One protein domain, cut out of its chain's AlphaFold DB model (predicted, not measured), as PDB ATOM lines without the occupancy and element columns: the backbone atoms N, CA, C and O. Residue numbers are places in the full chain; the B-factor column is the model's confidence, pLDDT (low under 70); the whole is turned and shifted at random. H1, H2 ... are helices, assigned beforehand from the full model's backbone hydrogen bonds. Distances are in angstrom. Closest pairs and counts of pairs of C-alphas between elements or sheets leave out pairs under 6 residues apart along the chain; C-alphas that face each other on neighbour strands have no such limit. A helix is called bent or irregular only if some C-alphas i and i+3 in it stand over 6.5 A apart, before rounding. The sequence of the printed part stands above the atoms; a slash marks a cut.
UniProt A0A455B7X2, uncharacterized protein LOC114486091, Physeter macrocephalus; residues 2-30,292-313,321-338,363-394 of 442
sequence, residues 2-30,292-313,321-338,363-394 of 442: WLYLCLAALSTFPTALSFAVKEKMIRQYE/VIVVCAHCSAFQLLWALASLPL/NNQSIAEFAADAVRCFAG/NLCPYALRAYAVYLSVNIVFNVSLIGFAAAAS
ATOM      1  N   TRP A   2     -30.493 -35.181  11.623       44.19
ATOM      2  CA  TRP A   2     -29.066 -35.511  11.819       44.19
ATOM      3  C   TRP A   2     -28.161 -34.313  12.136       44.19
ATOM      4  O   TRP A   2     -27.402 -34.365  13.093       44.19
ATOM      5  N   LEU A   3     -28.312 -33.192  11.421       48.59
ATOM      6  CA  LEU A   3     -27.569 -31.957  11.711       48.59
ATOM      7  C   LEU A   3     -27.810 -31.441  13.145       48.59
ATOM      8  O   LEU A   3     -26.888 -30.971  13.800       48.59
ATOM      9  N   TYR A   4     -29.039 -31.573  13.652       41.75
ATOM     10  CA  TYR A   4     -29.394 -31.147  15.006       41.75
ATOM     11  C   TYR A   4     -28.839 -32.088  16.078       41.75
ATOM     12  O   TYR A   4     -28.407 -31.610  17.121       41.75
ATOM     13  N   LEU A   5     -28.787 -33.395  15.801       48.91
ATOM     14  CA  LEU A   5     -28.095 -34.360  16.658       48.91
ATOM     15  C   LEU A   5     -26.584 -34.094  16.684       48.91
ATOM     16  O   LEU A   5     -25.993 -34.096  17.758       48.91
ATOM     17  N   CYS A   6     -25.971 -33.779  15.538       51.69
ATOM     18  CA  CYS A   6     -24.561 -33.391  15.477       51.69
ATOM     19  C   CYS A   6     -24.287 -32.087  16.239       51.69
ATOM     20  O   CYS A   6     -23.321 -32.021  16.985       51.69
ATOM     21  N   LEU A   7     -25.137 -31.064  16.110       47.47
ATOM     22  CA  LEU A   7     -24.989 -29.804  16.853       47.47
ATOM     23  C   LEU A   7     -25.170 -29.993  18.363       47.47
ATOM     24  O   LEU A   7     -24.403 -29.428  19.136       47.47
ATOM     25  N   ALA A   8     -26.140 -30.810  18.779       48.28
ATOM     26  CA  ALA A   8     -26.317 -31.184  20.180       48.28
ATOM     27  C   ALA A   8     -25.136 -32.011  20.712       48.28
ATOM     28  O   ALA A   8     -24.799 -31.910  21.884       48.28
ATOM     29  N   ALA A   9     -24.476 -32.801  19.862       56.97
ATOM     30  CA  ALA A   9     -23.274 -33.525  20.250       56.97
ATOM     31  C   ALA A   9     -22.015 -32.648  20.297       56.97
ATOM     32  O   ALA A   9     -21.118 -32.860  21.113       56.97
ATOM     33  N   LEU A  10     -21.950 -31.638  19.435       56.12
ATOM     34  CA  LEU A  10     -20.862 -30.668  19.410       56.12
ATOM     35  C   LEU A  10     -20.989 -29.620  20.521       56.12
ATOM     36  O   LEU A  10     -19.979 -29.055  20.916       56.12
ATOM     37  N   SER A  11     -22.171 -29.375  21.087       47.78
ATOM     38  CA  SER A  11     -22.314 -28.449  22.223       47.78
ATOM     39  C   SER A  11     -21.819 -29.000  23.548       47.78
ATOM     40  O   SER A  11     -21.467 -28.230  24.438       47.78
ATOM     41  N   THR A  12     -21.714 -30.323  23.674       52.50
ATOM     42  CA  THR A  12     -21.084 -30.958  24.837       52.50
ATOM     43  C   THR A  12     -19.566 -31.054  24.698       52.50
ATOM     44  O   THR A  12     -18.875 -31.321  25.682       52.50
ATOM     45  N   PHE A  13     -19.044 -30.834  23.486       55.78
ATOM     46  CA  PHE A  13     -17.613 -30.863  23.185       55.78
ATOM     47  C   PHE A  13     -16.831 -29.836  24.010       55.78
ATOM     48  O   PHE A  13     -15.842 -30.226  24.619       55.78
ATOM     49  N   PRO A  14     -17.295 -28.583  24.160       53.19
ATOM     50  CA  PRO A  14     -16.790 -27.637  25.151       53.19
ATOM     51  C   PRO A  14     -16.590 -28.183  26.558       53.19
ATOM     52  O   PRO A  14     -15.538 -28.005  27.169       53.19
ATOM     53  N   THR A  15     -17.618 -28.837  27.088       51.69
ATOM     54  CA  THR A  15     -17.642 -29.288  28.473       51.69
ATOM     55  C   THR A  15     -16.662 -30.433  28.669       51.69
ATOM     56  O   THR A  15     -15.951 -30.477  29.667       51.69
ATOM     57  N   ALA A  16     -16.541 -31.319  27.684       55.09
ATOM     58  CA  ALA A  16     -15.541 -32.371  27.724       55.09
ATOM     59  C   ALA A  16     -14.128 -31.915  27.408       55.09
ATOM     60  O   ALA A  16     -13.193 -32.449  27.991       55.09
ATOM     61  N   LEU A  17     -13.961 -30.914  26.544       55.75
ATOM     62  CA  LEU A  17     -12.685 -30.237  26.389       55.75
ATOM     63  C   LEU A  17     -12.270 -29.660  27.747       55.75
ATOM     64  O   LEU A  17     -11.152 -29.890  28.180       55.75
ATOM     65  N   SER A  18     -13.191 -29.027  28.484       51.84
ATOM     66  CA  SER A  18     -12.931 -28.546  29.846       51.84
ATOM     67  C   SER A  18     -12.550 -29.674  30.814       51.84
ATOM     68  O   SER A  18     -11.615 -29.500  31.590       51.84
ATOM     69  N   PHE A  19     -13.203 -30.841  30.754       58.56
ATOM     70  CA  PHE A  19     -12.817 -32.003  31.566       58.56
ATOM     71  C   PHE A  19     -11.440 -32.558  31.192       58.56
ATOM     72  O   PHE A  19     -10.627 -32.770  32.085       58.56
ATOM     73  N   ALA A  20     -11.145 -32.728  29.904       61.50
ATOM     74  CA  ALA A  20      -9.844 -33.202  29.435       61.50
ATOM     75  C   ALA A  20      -8.714 -32.229  29.815       61.50
ATOM     76  O   ALA A  20      -7.635 -32.648  30.228       61.50
ATOM     77  N   VAL A  21      -8.979 -30.920  29.734       60.97
ATOM     78  CA  VAL A  21      -8.057 -29.867  30.178       60.97
ATOM     79  C   VAL A  21      -7.852 -29.930  31.692       60.97
ATOM     80  O   VAL A  21      -6.713 -29.905  32.149       60.97
ATOM     81  N   LYS A  22      -8.930 -30.057  32.479       59.78
ATOM     82  CA  LYS A  22      -8.847 -30.187  33.942       59.78
ATOM     83  C   LYS A  22      -8.089 -31.437  34.366       59.78
ATOM     84  O   LYS A  22      -7.236 -31.340  35.234       59.78
ATOM     85  N   GLU A  23      -8.355 -32.582  33.745       62.84
ATOM     86  CA  GLU A  23      -7.654 -33.829  34.054       62.84
ATOM     87  C   GLU A  23      -6.161 -33.723  33.718       62.84
ATOM     88  O   GLU A  23      -5.318 -34.110  34.525       62.84
ATOM     89  N   LYS A  24      -5.815 -33.120  32.572       60.75
ATOM     90  CA  LYS A  24      -4.416 -32.839  32.219       60.75
ATOM     91  C   LYS A  24      -3.748 -31.917  33.244       60.75
ATOM     92  O   LYS A  24      -2.620 -32.188  33.641       60.75
ATOM     93  N   MET A  25      -4.437 -30.869  33.699       63.25
ATOM     94  CA  MET A  25      -3.912 -29.963  34.725       63.25
ATOM     95  C   MET A  25      -3.727 -30.637  36.084       63.25
ATOM     96  O   MET A  25      -2.701 -30.418  36.719       63.25
ATOM     97  N   ILE A  26      -4.684 -31.457  36.526       64.12
ATOM     98  CA  ILE A  26      -4.590 -32.188  37.798       64.12
ATOM     99  C   ILE A  26      -3.380 -33.125  37.768       64.12
ATOM    100  O   ILE A  26      -2.568 -33.097  38.683       64.12
ATOM    101  N   ARG A  27      -3.168 -33.851  36.664       60.75
ATOM    102  CA  ARG A  27      -1.991 -34.721  36.508       60.75
ATOM    103  C   ARG A  27      -0.675 -33.949  36.485       60.75
ATOM    104  O   ARG A  27       0.307 -34.400  37.061       60.75
ATOM    105  N   GLN A  28      -0.633 -32.787  35.831       64.88
ATOM    106  CA  GLN A  28       0.557 -31.929  35.866       64.88
ATOM    107  C   GLN A  28       0.829 -31.402  37.278       64.88
ATOM    108  O   GLN A  28       1.980 -31.349  37.705       64.88
ATOM    109  N   TYR A  29      -0.223 -31.044  38.012       67.56
ATOM    110  CA  TYR A  29      -0.123 -30.614  39.400       67.56
ATOM    111  C   TYR A  29       0.411 -31.737  40.302       67.56
ATOM    112  O   TYR A  29       1.365 -31.509  41.047       67.56
ATOM    113  N   GLU A  30      -0.129 -32.952  40.167       64.56
ATOM    114  CA  GLU A  30       0.342 -34.159  40.859       64.56
ATOM    115  C   GLU A  30       1.810 -34.454  40.546       64.56
ATOM    116  O   GLU A  30       2.588 -34.698  41.461       64.56
ATOM    117  N   VAL A 292     -39.272 -28.434  20.857       80.75
ATOM    118  CA  VAL A 292     -38.211 -28.555  21.875       80.75
ATOM    119  C   VAL A 292     -36.833 -28.809  21.255       80.75
ATOM    120  O   VAL A 292     -35.854 -28.173  21.628       80.75
ATOM    121  N   ILE A 293     -36.766 -29.668  20.235       83.00
ATOM    122  CA  ILE A 293     -35.519 -30.009  19.530       83.00
ATOM    123  C   ILE A 293     -34.861 -28.770  18.899       83.00
ATOM    124  O   ILE A 293     -33.637 -28.647  18.914       83.00
ATOM    125  N   VAL A 294     -35.661 -27.843  18.363       87.06
ATOM    126  CA  VAL A 294     -35.152 -26.612  17.745       87.06
ATOM    127  C   VAL A 294     -34.524 -25.718  18.809       87.06
ATOM    128  O   VAL A 294     -33.441 -25.185  18.582       87.06
ATOM    129  N   VAL A 295     -35.150 -25.605  19.984       84.38
ATOM    130  CA  VAL A 295     -34.601 -24.843  21.115       84.38
ATOM    131  C   VAL A 295     -33.282 -25.457  21.585       84.38
ATOM    132  O   VAL A 295     -32.278 -24.751  21.643       84.38
ATOM    133  N   CYS A 296     -33.243 -26.779  21.811       83.56
ATOM    134  CA  CYS A 296     -32.021 -27.489  22.209       83.56
ATOM    135  C   CYS A 296     -30.861 -27.228  21.243       83.56
ATOM    136  O   CYS A 296     -29.731 -26.994  21.673       83.56
ATOM    137  N   ALA A 297     -31.138 -27.264  19.939       86.56
ATOM    138  CA  ALA A 297     -30.138 -27.043  18.907       86.56
ATOM    139  C   ALA A 297     -29.572 -25.618  18.909       86.56
ATOM    140  O   ALA A 297     -28.363 -25.449  18.770       86.56
ATOM    141  N   HIS A 298     -30.420 -24.601  19.086       88.88
ATOM    142  CA  HIS A 298     -29.960 -23.212  19.154       88.88
ATOM    143  C   HIS A 298     -29.130 -22.976  20.414       88.88
ATOM    144  O   HIS A 298     -28.022 -22.453  20.318       88.88
ATOM    145  N   CYS A 299     -29.605 -23.429  21.580       86.25
ATOM    146  CA  CYS A 299     -28.839 -23.350  22.826       86.25
ATOM    147  C   CYS A 299     -27.476 -24.041  22.690       86.25
ATOM    148  O   CYS A 299     -26.459 -23.484  23.091       86.25
ATOM    149  N   SER A 300     -27.450 -25.210  22.050       86.69
ATOM    150  CA  SER A 300     -26.234 -25.968  21.758       86.69
ATOM    151  C   SER A 300     -25.253 -25.197  20.866       86.69
ATOM    152  O   SER A 300     -24.060 -25.127  21.162       86.69
ATOM    153  N   ALA A 301     -25.745 -24.561  19.800       88.88
ATOM    154  CA  ALA A 301     -24.916 -23.740  18.920       88.88
ATOM    155  C   ALA A 301     -24.318 -22.525  19.656       88.88
ATOM    156  O   ALA A 301     -23.129 -22.241  19.514       88.88
ATOM    157  N   PHE A 302     -25.110 -21.842  20.491       91.12
ATOM    158  CA  PHE A 302     -24.618 -20.730  21.311       91.12
ATOM    159  C   PHE A 302     -23.600 -21.180  22.365       91.12
ATOM    160  O   PHE A 302     -22.603 -20.495  22.573       91.12
ATOM    161  N   GLN A 303     -23.802 -22.343  22.986       88.56
ATOM    162  CA  GLN A 303     -22.834 -22.928  23.920       88.56
ATOM    163  C   GLN A 303     -21.501 -23.245  23.238       88.56
ATOM    164  O   GLN A 303     -20.448 -22.964  23.806       88.56
ATOM    165  N   LEU A 304     -21.527 -23.768  22.008       88.38
ATOM    166  CA  LEU A 304     -20.310 -24.006  21.231       88.38
ATOM    167  C   LEU A 304     -19.565 -22.698  20.936       88.38
ATOM    168  O   LEU A 304     -18.352 -22.628  21.122       88.38
ATOM    169  N   LEU A 305     -20.279 -21.648  20.522       90.88
ATOM    170  CA  LEU A 305     -19.677 -20.331  20.298       90.88
ATOM    171  C   LEU A 305     -19.060 -19.765  21.580       90.88
ATOM    172  O   LEU A 305     -17.924 -19.295  21.561       90.88
ATOM    173  N   TRP A 306     -19.779 -19.861  22.701       91.88
ATOM    174  CA  TRP A 306     -19.293 -19.418  24.005       91.88
ATOM    175  C   TRP A 306     -18.028 -20.163  24.434       91.88
ATOM    176  O   TRP A 306     -17.070 -19.575  24.928       91.88
ATOM    177  N   ALA A 307     -17.989 -21.466  24.196       87.81
ATOM    178  CA  ALA A 307     -16.837 -22.281  24.515       87.81
ATOM    179  C   ALA A 307     -15.601 -21.939  23.691       87.81
ATOM    180  O   ALA A 307     -14.508 -21.830  24.244       87.81
ATOM    181  N   LEU A 308     -15.768 -21.724  22.385       88.88
ATOM    182  CA  LEU A 308     -14.683 -21.254  21.529       88.88
ATOM    183  C   LEU A 308     -14.189 -19.878  21.991       88.88
ATOM    184  O   LEU A 308     -12.981 -19.659  22.071       88.88
ATOM    185  N   ALA A 309     -15.105 -18.993  22.392       90.44
ATOM    186  CA  ALA A 309     -14.765 -17.698  22.975       90.44
ATOM    187  C   ALA A 309     -14.055 -17.809  24.338       90.44
ATOM    188  O   ALA A 309     -13.340 -16.888  24.724       90.44
ATOM    189  N   SER A 310     -14.201 -18.932  25.051       90.81
ATOM    190  CA  SER A 310     -13.523 -19.191  26.328       90.81
ATOM    191  C   SER A 310     -12.111 -19.781  26.189       90.81
ATOM    192  O   SER A 310     -11.351 -19.785  27.157       90.81
ATOM    193  N   LEU A 311     -11.706 -20.232  24.994       89.88
ATOM    194  CA  LEU A 311     -10.358 -20.779  24.766       89.88
ATOM    195  C   LEU A 311      -9.223 -19.793  25.114       89.88
ATOM    196  O   LEU A 311      -8.277 -20.210  25.786       89.88
ATOM    197  N   PRO A 312      -9.292 -18.494  24.754       90.94
ATOM    198  CA  PRO A 312      -8.277 -17.518  25.150       90.94
ATOM    199  C   PRO A 312      -8.133 -17.379  26.669       90.94
ATOM    200  O   PRO A 312      -7.031 -17.138  27.158       90.94
ATOM    201  N   LEU A 313      -9.217 -17.595  27.421       90.56
ATOM    202  CA  LEU A 313      -9.195 -17.540  28.881       90.56
ATOM    203  C   LEU A 313      -8.310 -18.649  29.475       90.56
ATOM    204  O   LEU A 313      -7.643 -18.427  30.478       90.56
ATOM    205  N   ASN A 321       0.649 -24.264  29.168       85.56
ATOM    206  CA  ASN A 321       2.079 -24.534  29.358       85.56
ATOM    207  C   ASN A 321       2.966 -23.805  28.324       85.56
ATOM    208  O   ASN A 321       3.839 -24.402  27.696       85.56
ATOM    209  N   ASN A 322       2.682 -22.517  28.091       89.25
ATOM    210  CA  ASN A 322       3.332 -21.657  27.089       89.25
ATOM    211  C   ASN A 322       3.183 -22.098  25.617       89.25
ATOM    212  O   ASN A 322       3.794 -21.487  24.741       89.25
ATOM    213  N   GLN A 323       2.371 -23.115  25.314       89.62
ATOM    214  CA  GLN A 323       2.055 -23.491  23.935       89.62
ATOM    215  C   GLN A 323       1.038 -22.525  23.329       89.62
ATOM    216  O   GLN A 323       0.196 -21.946  24.031       89.62
ATOM    217  N   SER A 324       1.080 -22.380  22.004       94.31
ATOM    218  CA  SER A 324       0.041 -21.641  21.295       94.31
ATOM    219  C   SER A 324      -1.312 -22.353  21.443       94.31
ATOM    220  O   SER A 324      -1.389 -23.580  21.506       94.31
ATOM    221  N   ILE A 325      -2.413 -21.591  21.472       92.06
ATOM    222  CA  ILE A 325      -3.774 -22.152  21.600       92.06
ATOM    223  C   ILE A 325      -4.059 -23.167  20.480       92.06
ATOM    224  O   ILE A 325      -4.729 -24.171  20.708       92.06
ATOM    225  N   ALA A 326      -3.528 -22.918  19.278       93.25
ATOM    226  CA  ALA A 326      -3.690 -23.802  18.129       93.25
ATOM    227  C   ALA A 326      -2.978 -25.149  18.323       93.25
ATOM    228  O   ALA A 326      -3.574 -26.185  18.044       93.25
ATOM    229  N   GLU A 327      -1.742 -25.149  18.831       90.88
ATOM    230  CA  GLU A 327      -1.009 -26.384  19.145       90.88
ATOM    231  C   GLU A 327      -1.694 -27.157  20.268       90.88
ATOM    232  O   GLU A 327      -1.953 -28.348  20.121       90.88
ATOM    233  N   PHE A 328      -2.089 -26.462  21.338       88.50
ATOM    234  CA  PHE A 328      -2.807 -27.070  22.453       88.50
ATOM    235  C   PHE A 328      -4.118 -27.735  22.002       88.50
ATOM    236  O   PHE A 328      -4.408 -28.875  22.373       88.50
ATOM    237  N   ALA A 329      -4.900 -27.049  21.162       90.69
ATOM    238  CA  ALA A 329      -6.137 -27.586  20.604       90.69
ATOM    239  C   ALA A 329      -5.876 -28.754  19.640       90.69
ATOM    240  O   ALA A 329      -6.590 -29.754  19.690       90.69
ATOM    241  N   ALA A 330      -4.852 -28.663  18.788       91.25
ATOM    242  CA  ALA A 330      -4.479 -29.739  17.876       91.25
ATOM    243  C   ALA A 330      -4.048 -31.000  18.636       91.25
ATOM    244  O   ALA A 330      -4.464 -32.100  18.277       91.25
ATOM    245  N   ASP A 331      -3.274 -30.853  19.710       88.25
ATOM    246  CA  ASP A 331      -2.846 -31.968  20.551       88.25
ATOM    247  C   ASP A 331      -4.018 -32.585  21.321       88.25
ATOM    248  O   ASP A 331      -4.132 -33.811  21.388       88.25
ATOM    249  N   ALA A 332      -4.945 -31.762  21.820       88.44
ATOM    250  CA  ALA A 332      -6.186 -32.249  22.419       88.44
ATOM    251  C   ALA A 332      -7.025 -33.051  21.408       88.44
ATOM    252  O   ALA A 332      -7.483 -34.147  21.726       88.44
ATOM    253  N   VAL A 333      -7.177 -32.555  20.174       91.56
ATOM    254  CA  VAL A 333      -7.908 -33.249  19.100       91.56
ATOM    255  C   VAL A 333      -7.208 -34.546  18.692       91.56
ATOM    256  O   VAL A 333      -7.879 -35.557  18.499       91.56
ATOM    257  N   ARG A 334      -5.873 -34.565  18.599       90.50
ATOM    258  CA  ARG A 334      -5.100 -35.784  18.306       90.50
ATOM    259  C   ARG A 334      -5.273 -36.838  19.393       90.50
ATOM    260  O   ARG A 334      -5.544 -37.993  19.069       90.50
ATOM    261  N   CYS A 335      -5.180 -36.436  20.661       88.50
ATOM    262  CA  CYS A 335      -5.412 -37.326  21.797       88.50
ATOM    263  C   CYS A 335      -6.849 -37.861  21.794       88.50
ATOM    264  O   CYS A 335      -7.064 -39.063  21.923       88.50
ATOM    265  N   PHE A 336      -7.828 -36.989  21.554       90.94
ATOM    266  CA  PHE A 336      -9.235 -37.360  21.446       90.94
ATOM    267  C   PHE A 336      -9.512 -38.324  20.284       90.94
ATOM    268  O   PHE A 336     -10.304 -39.250  20.424       90.94
ATOM    269  N   ALA A 337      -8.825 -38.156  19.153       90.94
ATOM    270  CA  ALA A 337      -8.893 -39.063  18.010       90.94
ATOM    271  C   ALA A 337      -8.168 -40.404  18.246       90.94
ATOM    272  O   ALA A 337      -8.159 -41.253  17.357       90.94
ATOM    273  N   GLY A 338      -7.540 -40.603  19.411       87.44
ATOM    274  CA  GLY A 338      -6.751 -41.797  19.719       87.44
ATOM    275  C   GLY A 338      -5.416 -41.864  18.972       87.44
ATOM    276  O   GLY A 338      -4.760 -42.902  18.986       87.44
ATOM    277  N   ASN A 363      -0.604 -43.903  28.592       71.12
ATOM    278  CA  ASN A 363      -1.316 -43.212  27.523       71.12
ATOM    279  C   ASN A 363      -2.834 -43.385  27.723       71.12
ATOM    280  O   ASN A 363      -3.380 -44.451  27.440       71.12
ATOM    281  N   LEU A 364      -3.527 -42.340  28.195       78.69
ATOM    282  CA  LEU A 364      -4.986 -42.360  28.418       78.69
ATOM    283  C   LEU A 364      -5.811 -41.930  27.205       78.69
ATOM    284  O   LEU A 364      -7.011 -42.196  27.147       78.69
ATOM    285  N   CYS A 365      -5.169 -41.325  26.205       85.88
ATOM    286  CA  CYS A 365      -5.787 -40.958  24.933       85.88
ATOM    287  C   CYS A 365      -6.653 -42.060  24.277       85.88
ATOM    288  O   CYS A 365      -7.743 -41.721  23.817       85.88
ATOM    289  N   PRO A 366      -6.291 -43.366  24.266       87.94
ATOM    290  CA  PRO A 366      -7.145 -44.401  23.667       87.94
ATOM    291  C   PRO A 366      -8.542 -44.519  24.296       87.94
ATOM    292  O   PRO A 366      -9.483 -44.939  23.620       87.94
ATOM    293  N   TYR A 367      -8.710 -44.146  25.567       87.00
ATOM    294  CA  TYR A 367     -10.003 -44.219  26.254       87.00
ATOM    295  C   TYR A 367     -10.773 -42.896  26.234       87.00
ATOM    296  O   TYR A 367     -11.970 -42.897  26.527       87.00
ATOM    297  N   ALA A 368     -10.131 -41.793  25.834       87.31
ATOM    298  CA  ALA A 368     -10.718 -40.457  25.856       87.31
ATOM    299  C   ALA A 368     -12.008 -40.376  25.026       87.31
ATOM    300  O   ALA A 368     -13.032 -39.904  25.519       87.31
ATOM    301  N   LEU A 369     -12.002 -40.916  23.800       89.69
ATOM    302  CA  LEU A 369     -13.184 -40.912  22.933       89.69
ATOM    303  C   LEU A 369     -14.346 -41.718  23.527       89.69
ATOM    304  O   LEU A 369     -15.496 -41.295  23.446       89.69
ATOM    305  N   ARG A 370     -14.057 -42.879  24.131       91.69
ATOM    306  CA  ARG A 370     -15.084 -43.750  24.725       91.69
ATOM    307  C   ARG A 370     -15.700 -43.107  25.961       91.69
ATOM    308  O   ARG A 370     -16.922 -43.049  26.064       91.69
ATOM    309  N   ALA A 371     -14.863 -42.589  26.858       88.50
ATOM    310  CA  ALA A 371     -15.315 -41.860  28.038       88.50
ATOM    311  C   ALA A 371     -16.158 -40.643  27.633       88.50
ATOM    312  O   ALA A 371     -17.251 -40.431  28.161       88.50
ATOM    313  N   TYR A 372     -15.706 -39.904  26.617       88.19
ATOM    314  CA  TYR A 372     -16.464 -38.785  26.087       88.19
ATOM    315  C   TYR A 372     -17.788 -39.201  25.450       88.19
ATOM    316  O   TYR A 372     -18.788 -38.536  25.679       88.19
ATOM    317  N   ALA A 373     -17.837 -40.291  24.684       89.81
ATOM    318  CA  ALA A 373     -19.074 -40.760  24.065       89.81
ATOM    319  C   ALA A 373     -20.143 -41.109  25.116       89.81
ATOM    320  O   ALA A 373     -21.318 -40.778  24.937       89.81
ATOM    321  N   VAL A 374     -19.737 -41.720  26.234       90.00
ATOM    322  CA  VAL A 374     -20.632 -41.982  27.372       90.00
ATOM    323  C   VAL A 374     -21.107 -40.668  27.990       90.00
ATOM    324  O   VAL A 374     -22.312 -40.464  28.134       90.00
ATOM    325  N   TYR A 375     -20.183 -39.748  28.284       87.31
ATOM    326  CA  TYR A 375     -20.510 -38.424  28.822       87.31
ATOM    327  C   TYR A 375     -21.495 -37.656  27.926       87.31
ATOM    328  O   TYR A 375     -22.525 -37.175  28.393       87.31
ATOM    329  N   LEU A 376     -21.203 -37.593  26.628       89.38
ATOM    330  CA  LEU A 376     -22.018 -36.974  25.591       89.38
ATOM    331  C   LEU A 376     -23.440 -37.553  25.587       89.38
ATOM    332  O   LEU A 376     -24.414 -36.803  25.592       89.38
ATOM    333  N   SER A 377     -23.557 -38.882  25.621       89.62
ATOM    334  CA  SER A 377     -24.851 -39.572  25.611       89.62
ATOM    335  C   SER A 377     -25.685 -39.209  26.841       89.62
ATOM    336  O   SER A 377     -26.847 -38.824  26.711       89.62
ATOM    337  N   VAL A 378     -25.079 -39.261  28.032       88.19
ATOM    338  CA  VAL A 378     -25.743 -38.891  29.290       88.19
ATOM    339  C   VAL A 378     -26.150 -37.418  29.278       88.19
ATOM    340  O   VAL A 378     -27.276 -37.090  29.651       88.19
ATOM    341  N   ASN A 379     -25.282 -36.527  28.798       86.06
ATOM    342  CA  ASN A 379     -25.563 -35.096  28.764       86.06
ATOM    343  C   ASN A 379     -26.691 -34.745  27.776       86.06
ATOM    344  O   ASN A 379     -27.527 -33.892  28.076       86.06
ATOM    345  N   ILE A 380     -26.777 -35.416  26.620       87.06
ATOM    346  CA  ILE A 380     -27.912 -35.252  25.696       87.06
ATOM    347  C   ILE A 380     -29.214 -35.689  26.372       87.06
ATOM    348  O   ILE A 380     -30.188 -34.933  26.360       87.06
ATOM    349  N   VAL A 381     -29.234 -36.879  26.983       88.50
ATOM    350  CA  VAL A 381     -30.425 -37.399  27.676       88.50
ATOM    351  C   VAL A 381     -30.856 -36.450  28.791       88.50
ATOM    352  O   VAL A 381     -32.042 -36.134  28.897       88.50
ATOM    353  N   PHE A 382     -29.906 -35.936  29.574       86.62
ATOM    354  CA  PHE A 382     -30.170 -34.977  30.642       86.62
ATOM    355  C   PHE A 382     -30.801 -33.678  30.117       86.62
ATOM    356  O   PHE A 382     -31.859 -33.279  30.598       86.62
ATOM    357  N   ASN A 383     -30.221 -33.050  29.087       87.00
ATOM    358  CA  ASN A 383     -30.740 -31.794  28.533       87.00
ATOM    359  C   ASN A 383     -32.126 -31.957  27.889       87.00
ATOM    360  O   ASN A 383     -33.003 -31.112  28.082       87.00
ATOM    361  N   VAL A 384     -32.352 -33.051  27.153       85.75
ATOM    362  CA  VAL A 384     -33.671 -33.354  26.571       85.75
ATOM    363  C   VAL A 384     -34.705 -33.589  27.670       85.75
ATOM    364  O   VAL A 384     -35.818 -33.071  27.574       85.75
ATOM    365  N   SER A 385     -34.332 -34.309  28.732       87.38
ATOM    366  CA  SER A 385     -35.215 -34.565  29.874       87.38
ATOM    367  C   SER A 385     -35.568 -33.277  30.609       87.38
ATOM    368  O   SER A 385     -36.738 -33.049  30.889       87.38
ATOM    369  N   LEU A 386     -34.594 -32.397  30.852       85.88
ATOM    370  CA  LEU A 386     -34.802 -31.116  31.530       85.88
ATOM    371  C   LEU A 386     -35.788 -30.232  30.760       85.88
ATOM    372  O   LEU A 386     -36.732 -29.702  31.343       85.88
ATOM    373  N   ILE A 387     -35.621 -30.106  29.441       86.50
ATOM    374  CA  ILE A 387     -36.517 -29.273  28.628       86.50
ATOM    375  C   ILE A 387     -37.888 -29.932  28.473       86.50
ATOM    376  O   ILE A 387     -38.905 -29.245  28.554       86.50
ATOM    377  N   GLY A 388     -37.941 -31.258  28.310       84.69
ATOM    378  CA  GLY A 388     -39.199 -32.005  28.319       84.69
ATOM    379  C   GLY A 388     -39.966 -31.811  29.627       84.69
ATOM    380  O   GLY A 388     -41.170 -31.576  29.611       84.69
ATOM    381  N   PHE A 389     -39.259 -31.814  30.753       86.00
ATOM    382  CA  PHE A 389     -39.825 -31.594  32.075       86.00
ATOM    383  C   PHE A 389     -40.303 -30.154  32.279       86.00
ATOM    384  O   PHE A 389     -41.419 -29.942  32.747       86.00
ATOM    385  N   ALA A 390     -39.520 -29.168  31.833       86.19
ATOM    386  CA  ALA A 390     -39.928 -27.765  31.836       86.19
ATOM    387  C   ALA A 390     -41.165 -27.516  30.956       86.19
ATOM    388  O   ALA A 390     -41.998 -26.680  31.296       86.19
ATOM    389  N   ALA A 391     -41.299 -28.250  29.847       85.00
ATOM    390  CA  ALA A 391     -42.440 -28.145  28.944       85.00
ATOM    391  C   ALA A 391     -43.695 -28.882  29.446       85.00
ATOM    392  O   ALA A 391     -44.805 -28.451  29.141       85.00
ATOM    393  N   ALA A 392     -43.535 -29.999  30.165       86.31
ATOM    394  CA  ALA A 392     -44.645 -30.854  30.591       86.31
ATOM    395  C   ALA A 392     -45.166 -30.548  32.002       86.31
ATOM    396  O   ALA A 392     -46.363 -30.689  32.239       86.31
ATOM    397  N   ALA A 393     -44.287 -30.168  32.933       85.69
ATOM    398  CA  ALA A 393     -44.636 -29.973  34.335       85.69
ATOM    399  C   ALA A 393     -44.714 -28.484  34.703       85.69
ATOM    400  O   ALA A 393     -45.784 -27.884  34.656       85.69
ATOM    401  N   SER A 394     -43.588 -27.894  35.114       87.88
ATOM    402  CA  SER A 394     -43.467 -26.490  35.524       87.88
ATOM    403  C   SER A 394     -41.991 -26.116  35.664       87.88
ATOM    404  O   SER A 394     -41.166 -26.952  36.040       87.88
TER     405      SER A 394
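AT A GLANCE: This is residues 2 to 30, 292 to 313, 321 to 338 and 363 to 394 of the 442 residues of the protein "uncharacterized protein LOC114486091" of Physeter macrocephalus (UniProt A0A455B7X2). H3 and H5 make a V, meeting near the start of H3 and the end of H5, and H4 crosses its open end to make a triangle of three helices. H1 and H2, joined by one residue, thread through its middle, H1 on one side of the triangle and H2 on the other. The printed part has 101 residues with five named helices, H1 to H5 in chain order, and no named strand: all helix. It is only just loose, close to compact, with a radius of gyration of the C-alphas of 15.4 A, and elongated, 47 by 27 by 26 A.

IN THESE COORDINATES: H1, residues 2 to 11, begins with C-alpha 2 at (-29.066, -35.511, 11.819). H2, residues 13 to 30, is 25.4 A long. H3, residues 292 to 313, is 31.8 A long and only just irregular, with C-alphas 309 and 312 6.8 A apart. H4 is residues 325 to 336. H5, residues 365 to 392, is 40.5 A long, ends with C-alpha 392 at (-44.645, -30.854, 30.591), and is irregular, with C-alphas 366 and 369 7.0 A apart.

HOW THE PARTS SIT: H5 is the hub. It touches H3 at a steep tilt of 47 degrees, opposite ways; the closest C-alphas, of Val 292 and Ile 387, are 7.0 A apart. H4, with residues 335 to 336 alone, touches H5 about perpendicular, at 85 degrees; the closest C-alphas are those of Cys 335 and Cys 365, 4.8 A. H1 touches H3, closest at the C-alphas of Ser 11 and Ser 300, 4.7 A. H1 and H4 are apart. Every O i to N i+4 pair is within hydrogen-bond range in H1, H2 and H4, against 16 of 18 in H3 and 22 of 24 in H5.

THE WHOLE: Cuts leave C-alpha gaps of 43.3 A from 30 to 292, 13.3 A from 313 to 321 and 9.6 A from 338 to 363. The link from H1 to H2 is tight. The model's pLDDT is under 70 at residues 2 to 30.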